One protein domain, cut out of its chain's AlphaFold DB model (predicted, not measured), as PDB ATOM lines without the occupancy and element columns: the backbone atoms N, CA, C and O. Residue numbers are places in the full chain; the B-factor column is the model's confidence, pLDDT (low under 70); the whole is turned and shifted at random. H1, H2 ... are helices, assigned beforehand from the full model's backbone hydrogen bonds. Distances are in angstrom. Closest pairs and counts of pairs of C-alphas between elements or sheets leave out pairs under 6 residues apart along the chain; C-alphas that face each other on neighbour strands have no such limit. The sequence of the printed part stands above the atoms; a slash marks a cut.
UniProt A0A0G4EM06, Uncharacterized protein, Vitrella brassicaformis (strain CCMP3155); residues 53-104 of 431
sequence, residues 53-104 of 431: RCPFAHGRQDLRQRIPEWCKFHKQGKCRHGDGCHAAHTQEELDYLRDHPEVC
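Overview. This is residues 53 to 104 of the 431 residues of an uncharacterized protein of Vitrella brassicaformis (strain CCMP3155) (UniProt A0A0G4EM06). This domain has little regular structure: a mostly looped, elongated chain with one short helix, H1, lying along its length. Residues 57 to 63 stick out at one end, a winding loop round Gly 77 lies at the other, and the short H2 follows H1. The printed part has 52 residues with two named helices, H1 then H2, and no named strand; the class is all helix, with 13 residues in named elements. It is loose, with a radius of gyration of the C-alphas of 13.1 A and spans of 36 by 22 by 16 A.

Arrangement. H1, residues 91 to 99, and H2, residues 101 to 104, are close but not clearly touching; their closest C-alphas, Leu 97 and Val 103, are 6.7 A apart. Every O i to N i+4 pair in H1 is within hydrogen-bond range; H2 is too short for such a pair, and its one O i to N i+3 pair is not within range.

Along the chain. H1 measures 12.6 A from C-alpha 91 at (151.275, 61.430, 319.767) to C-alpha 99. H2 measures 5.9 A and ends at C-alpha 104, (142.089, 62.842, 306.837).

Size, cuts and confidence. The farthest C-alphas, Gln 61 and Gly 77, are 36.9 A apart. The printed part has no cut, and the link from H1 to H2 is tight. The pLDDT is under 70 at residues 65 to 68, 81 to 84, 86 and 96 to 104.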
ATOM      1  N   ARG A  53     131.597  43.466 297.530       79.19
ATOM      2  CA  ARG A  53     132.906  43.034 298.042       79.19
ATOM      3  C   ARG A  53     134.052  43.916 297.547       79.19
ATOM      4  O   ARG A  53     135.217  43.619 297.803       79.19
ATOM      5  N   CYS A  54     133.756  44.985 296.806       83.25
ATOM      6  CA  CYS A  54     134.775  45.926 296.375       83.25
ATOM      7  C   CYS A  54     135.411  46.609 297.602       83.25
ATOM      8  O   CYS A  54     134.696  47.239 298.379       83.25
ATOM      9  N   PRO A  55     136.750  46.569 297.760       78.75
ATOM     10  CA  PRO A  55     137.435  47.231 298.872       78.75
ATOM     11  C   PRO A  55     137.481  48.759 298.735       78.75
ATOM     12  O   PRO A  55     138.114  49.435 299.539       78.75
ATOM     13  N   PHE A  56     136.823  49.313 297.718       81.94
ATOM     14  CA  PHE A  56     136.737  50.738 297.435       81.94
ATOM     15  C   PHE A  56     135.265  51.143 297.381       81.94
ATOM     16  O   PHE A  56     134.446  50.418 296.822       81.94
ATOM     17  N   ALA A  57     134.950  52.315 297.911       84.69
ATOM     18  CA  ALA A  57     133.593  52.810 298.060       84.69
ATOM     19  C   ALA A  57     132.924  53.100 296.708       84.69
ATOM     20  O   ALA A  57     133.494  53.789 295.857       84.69
ATOM     21  N   HIS A  58     131.703  52.611 296.504       86.38
ATOM     22  CA  HIS A  58     130.897  52.873 295.298       86.38
ATOM     23  C   HIS A  58     130.110  54.198 295.359       86.38
ATOM     24  O   HIS A  58     129.380  54.564 294.448       86.38
ATOM     25  N   GLY A  59     130.304  54.983 296.406       74.75
ATOM     26  CA  GLY A  59     129.696  56.295 296.562       74.75
ATOM     27  C   GLY A  59     130.201  56.935 297.840       74.75
ATOM     28  O   GLY A  59     130.930  56.302 298.603       74.75
ATOM     29  N   ARG A  60     129.816  58.183 298.097       71.12
ATOM     30  CA  ARG A  60     130.168  58.850 299.363       71.12
ATOM     31  C   ARG A  60     129.493  58.176 300.558       71.12
ATOM     32  O   ARG A  60     130.089  58.119 301.620       71.12
ATOM     33  N   GLN A  61     128.316  57.595 300.342       70.25
ATOM     34  CA  GLN A  61     127.567  56.798 301.318       70.25
ATOM     35  C   GLN A  61     128.315  55.524 301.731       70.25
ATOM     36  O   GLN A  61     128.133  55.022 302.831       70.25
ATOM     37  N   ASP A  62     129.158  55.004 300.838       75.44
ATOM     38  CA  ASP A  62     129.942  53.791 301.057       75.44
ATOM     39  C   ASP A  62     131.377  54.109 301.517       75.44
ATOM     40  O   ASP A  62     132.148  53.203 301.827       75.44
ATOM     41  N   LEU A  63     131.752  55.396 301.529       79.56
ATOM     42  CA  LEU A  63     133.088  55.874 301.861       79.56
ATOM     43  C   LEU A  63     133.241  55.972 303.377       79.56
ATOM     44  O   LEU A  63     132.699  56.870 304.015       79.56
ATOM     45  N   ARG A  64     134.012  55.051 303.946       73.81
ATOM     46  CA  ARG A  64     134.310  55.023 305.377       73.81
ATOM     47  C   ARG A  64     135.424  56.009 305.704       73.81
ATOM     48  O   ARG A  64     136.395  56.131 304.952       73.81
ATOM     49  N   GLN A  65     135.284  56.700 306.831       61.22
ATOM     50  CA  GLN A  65     136.357  57.522 307.381       61.22
ATOM     51  C   GLN A  65     137.525  56.617 307.779       61.22
ATOM     52  O   GLN A  65     137.331  55.525 308.316       61.22
ATOM     53  N   ARG A  66     138.744  57.047 307.445       63.31
ATOM     54  CA  ARG A  66     139.955  56.329 307.833       63.31
ATOM     55  C   ARG A  66     140.169  56.542 309.328       63.31
ATOM     56  O   ARG A  66     140.137  57.682 309.772       63.31
ATOM     57  N   ILE A  67     140.420  55.469 310.070       59.22
ATOM     58  CA  ILE A  67     140.907  55.590 311.446       59.22
ATOM     59  C   ILE A  67     142.331  56.172 311.355       59.22
ATOM     60  O   ILE A  67     143.137  55.624 310.595       59.22
ATOM     61  N   PRO A  68     142.644  57.286 312.038       63.03
ATOM     62  CA  PRO A  68     143.988  57.853 312.034       63.03
ATOM     63  C   PRO A  68     145.011  56.840 312.559       63.03
ATOM     64  O   PRO A  68     144.808  56.231 313.609       63.03
ATOM     65  N   GLU A  69     146.111  56.653 311.830       70.56
ATOM     66  CA  GLU A  69     147.187  55.726 312.193       70.56
ATOM     67  C   GLU A  69     148.538  56.442 312.272       70.56
ATOM     68  O   GLU A  69     148.787  57.439 311.589       70.56
ATOM     69  N   TRP A  70     149.447  55.860 313.055       77.25
ATOM     70  CA  TRP A  70     150.856  56.239 313.086       77.25
ATOM     71  C   TRP A  70     151.542  56.024 311.735       77.25
ATOM     72  O   TRP A  70     151.423  54.964 311.108       77.25
ATOM     73  N   CYS A  71     152.375  56.977 311.329       77.06
ATOM     74  CA  CYS A  71     153.216  56.830 310.154       77.06
ATOM     75  C   CYS A  71     154.305  55.776 310.385       77.06
ATOM     76  O   CYS A  71     155.287  55.985 311.105       77.06
ATOM     77  N   LYS A  72     154.173  54.640 309.696       78.81
ATOM     78  CA  LYS A  72     155.134  53.526 309.762       78.81
ATOM     79  C   LYS A  72     156.545  53.934 309.319       78.81
ATOM     80  O   LYS A  72     157.525  53.428 309.853       78.81
ATOM     81  N   PHE A  73     156.653  54.878 308.382       77.06
ATOM     82  CA  PHE A  73     157.934  55.344 307.842       77.06
ATOM     83  C   PHE A  73     158.619  56.388 308.731       77.06
ATOM     84  O   PHE A  73     159.848  56.464 308.734       77.06
ATOM     85  N   HIS A  74     157.852  57.165 309.503       77.44
ATOM     86  CA  HIS A  74     158.408  58.098 310.485       77.44
ATOM     87  C   HIS A  74     158.984  57.356 311.690       77.44
ATOM     88  O   HIS A  74     160.115  57.628 312.073       77.44
ATOM     89  N   LYS A  75     158.293  56.318 312.189       70.81
ATOM     90  CA  LYS A  75     158.838  55.430 313.236       70.81
ATOM     91  C   LYS A  75     160.161  54.757 312.838       70.81
ATOM     92  O   LYS A  75     160.943  54.387 313.701       70.81
ATOM     93  N   GLN A  76     160.420  54.615 311.537       75.56
ATOM     94  CA  GLN A  76     161.665  54.068 310.981       75.56
ATOM     95  C   GLN A  76     162.685  55.157 310.580       75.56
ATOM     96  O   GLN A  76     163.705  54.849 309.966       75.56
ATOM     97  N   GLY A  77     162.403  56.432 310.879       73.50
ATOM     98  CA  GLY A  77     163.287  57.577 310.633       73.50
ATOM     99  C   GLY A  77     163.426  58.007 309.167       73.50
ATOM    100  O   GLY A  77     164.361  58.728 308.832       73.50
ATOM    101  N   LYS A  78     162.548  57.553 308.260       74.25
ATOM    102  CA  LYS A  78     162.684  57.757 306.799       74.25
ATOM    103  C   LYS A  78     161.404  58.256 306.123       74.25
ATOM    104  O   LYS A  78     161.177  57.977 304.943       74.25
ATOM    105  N   CYS A  79     160.546  58.989 306.836       78.06
ATOM    106  CA  CYS A  79     159.372  59.579 306.198       78.06
ATOM    107  C   CYS A  79     159.792  60.680 305.215       78.06
ATOM    108  O   CYS A  79     160.326  61.710 305.607       78.06
ATOM    109  N   ARG A  80     159.516  60.471 303.924       74.56
ATOM    110  CA  ARG A  80     159.837  61.428 302.850       74.56
ATOM    111  C   ARG A  80     158.802  62.547 302.698       74.56
ATOM    112  O   ARG A  80     158.991  63.427 301.868       74.56
ATOM    113  N   HIS A  81     157.702  62.475 303.447       68.62
ATOM    114  CA  HIS A  81     156.566  63.392 303.328       68.62
ATOM    115  C   HIS A  81     156.606  64.558 304.326       68.62
ATOM    116  O   HIS A  81     155.811  65.480 304.169       68.62
ATOM    117  N   GLY A  82     157.530  64.543 305.300       67.44
ATOM    118  CA  GLY A  82     157.681  65.613 306.297       67.44
ATOM    119  C   GLY A  82     156.355  65.971 306.975       67.44
ATOM    120  O   GLY A  82     155.523  65.092 307.196       67.44
ATOM    121  N   ASP A  83     156.137  67.259 307.214       65.44
ATOM    122  CA  ASP A  83     154.921  67.804 307.843       65.44
ATOM    123  C   ASP A  83     153.659  67.661 306.965       65.44
ATOM    124  O   ASP A  83     152.543  67.894 307.411       65.44
ATOM    125  N   GLY A  84     153.816  67.253 305.699       58.06
ATOM    126  CA  GLY A  84     152.715  66.937 304.784       58.06
ATOM    127  C   GLY A  84     152.289  65.465 304.810       58.06
ATOM    128  O   GLY A  84     151.591  65.009 303.898       58.06
ATOM    129  N   CYS A  85     152.754  64.671 305.779       71.19
ATOM    130  CA  CYS A  85     152.362  63.272 305.884       71.19
ATOM    131  C   CYS A  85     150.943  63.136 306.448       71.19
ATOM    132  O   CYS A  85     150.641  63.609 307.532       71.19
ATOM    133  N   HIS A  86     150.074  62.405 305.749       66.62
ATOM    134  CA  HIS A  86     148.692  62.159 306.188       66.62
ATOM    135  C   HIS A  86     148.564  61.138 307.341       66.62
ATOM    136  O   HIS A  86     147.476  60.618 307.579       66.62
ATOM    137  N   ALA A  87     149.669  60.763 307.985       74.12
ATOM    138  CA  ALA A  87     149.716  59.809 309.086       74.12
ATOM    139  C   ALA A  87     150.539  60.417 310.225       74.12
ATOM    140  O   ALA A  87     151.543  61.070 309.955       74.12
ATOM    141  N   ALA A  88     150.140  60.169 311.471       76.69
ATOM    142  CA  ALA A  88     150.706  60.858 312.627       76.69
ATOM    143  C   ALA A  88     152.190  60.511 312.844       76.69
ATOM    144  O   ALA A  88     152.571  59.333 312.881       76.69
ATOM    145  N   HIS A  89     153.029  61.534 312.964       80.69
ATOM    146  CA  HIS A  89     154.445  61.476 313.320       80.69
ATOM    147  C   HIS A  89     154.654  61.609 314.834       80.69
ATOM    148  O   HIS A  89     155.597  61.014 315.357       80.69
ATOM    149  N   THR A  90     153.745  62.279 315.546       78.75
ATOM    150  CA  THR A  90     153.762  62.412 317.012       78.75
ATOM    151  C   THR A  90     152.460  61.937 317.667       78.75
ATOM    152  O   THR A  90     151.469  61.651 316.990       78.75
ATOM    153  N   GLN A  91     152.468  61.804 318.999       73.38
ATOM    154  CA  GLN A  91     151.275  61.430 319.767       73.38
ATOM    155  C   GLN A  91     150.215  62.534 319.682       73.38
ATOM    156  O   GLN A  91     149.040  62.234 319.486       73.38
ATOM    157  N   GLU A  92     150.642  63.796 319.734       72.12
ATOM    158  CA  GLU A  92     149.754  64.953 319.632       72.12
ATOM    159  C   GLU A  92     149.041  65.006 318.273       72.12
ATOM    160  O   GLU A  92     147.848  65.293 318.211       72.12
ATOM    161  N   GLU A  93     149.732  64.668 317.181       73.44
ATOM    162  CA  GLU A  93     149.126  64.597 315.846       73.44
ATOM    163  C   GLU A  93     148.104  63.463 315.729       73.44
ATOM    164  O   GLU A  93     147.082  63.613 315.060       73.44
ATOM    165  N   LEU A  94     148.346  62.322 316.380       76.44
ATOM    166  CA  LEU A  94     147.403  61.209 316.356       76.44
ATOM    167  C   LEU A  94     146.111  61.547 317.101       76.44
ATOM    168  O   LEU A  94     145.026  61.213 316.621       76.44
ATOM    169  N   ASP A  95     146.235  62.186 318.261       71.81
ATOM    170  CA  ASP A  95     145.087  62.590 319.066       71.81
ATOM    171  C   ASP A  95     144.316  63.727 318.373       71.81
ATOM    172  O   ASP A  95     143.094  63.649 318.263       71.81
ATOM    173  N   TYR A  96     145.012  64.679 317.739       66.56
ATOM    174  CA  TYR A  96     144.380  65.708 316.907       66.56
ATOM    175  C   TYR A  96     143.567  65.122 315.742       66.56
ATOM    176  O   TYR A  96     142.421  65.515 315.529       66.56
ATOM    177  N   LEU A  97     144.121  64.149 315.005       68.00
ATOM    178  CA  LEU A  97     143.417  63.494 313.894       68.00
ATOM    179  C   LEU A  97     142.233  62.633 314.361       68.00
ATOM    180  O   LEU A  97     141.307  62.399 313.583       68.00
ATOM    181  N   ARG A  98     142.259  62.134 315.606       69.00
ATOM    182  CA  ARG A  98     141.143  61.386 316.204       69.00
ATOM    183  C   ARG A  98     139.971  62.309 316.534       69.00
ATOM    184  O   ARG A  98     138.830  61.915 316.301       69.00
ATOM    185  N   ASP A  99     140.268  63.517 317.003       60.38
ATOM    186  CA  ASP A  99     139.268  64.532 317.346       60.38
ATOM    187  C   ASP A  99     138.770  65.328 316.119       60.38
ATOM    188  O   ASP A  99     137.708  65.940 316.188       60.38
ATOM    189  N   HIS A 100     139.493  65.274 314.989       59.34
ATOM    190  CA  HIS A 100     139.184  65.991 313.736       59.34
ATOM    191  C   HIS A 100     139.228  65.062 312.497       59.34
ATOM    192  O   HIS A 100     140.130  65.161 311.650       59.34
ATOM    193  N   PRO A 101     138.274  64.119 312.355       55.28
ATOM    194  CA  PRO A 101     138.295  63.080 311.315       55.28
ATOM    195  C   PRO A 101     138.164  63.615 309.873       55.28
ATOM    196  O   PRO A 101     138.506  62.919 308.911       55.28
ATOM    197  N   GLU A 102     137.694  64.851 309.687       49.31
ATOM    198  CA  GLU A 102     137.627  65.557 308.401       49.31
ATOM    199  C   GLU A 102     138.998  65.907 307.800       49.31
ATOM    200  O   GLU A 102     139.119  65.982 306.573       49.31
ATOM    201  N   VAL A 103     140.043  66.043 308.625       53.81
ATOM    202  CA  VAL A 103     141.408  66.399 308.189       53.81
ATOM    203  C   VAL A 103     142.060  65.262 307.386       53.81
ATOM    204  O   VAL A 103     142.867  65.498 306.489       53.81
ATOM    205  N   CYS A 104     141.642  64.010 307.607       47.66
ATOM    206  CA  CYS A 104     142.089  62.842 306.837       47.66
ATOM    207  C   CYS A 104     141.398  62.671 305.463       47.66
ATOM    208  O   CYS A 104     141.597  61.644 304.798       47.66
TER     209      CYS A 104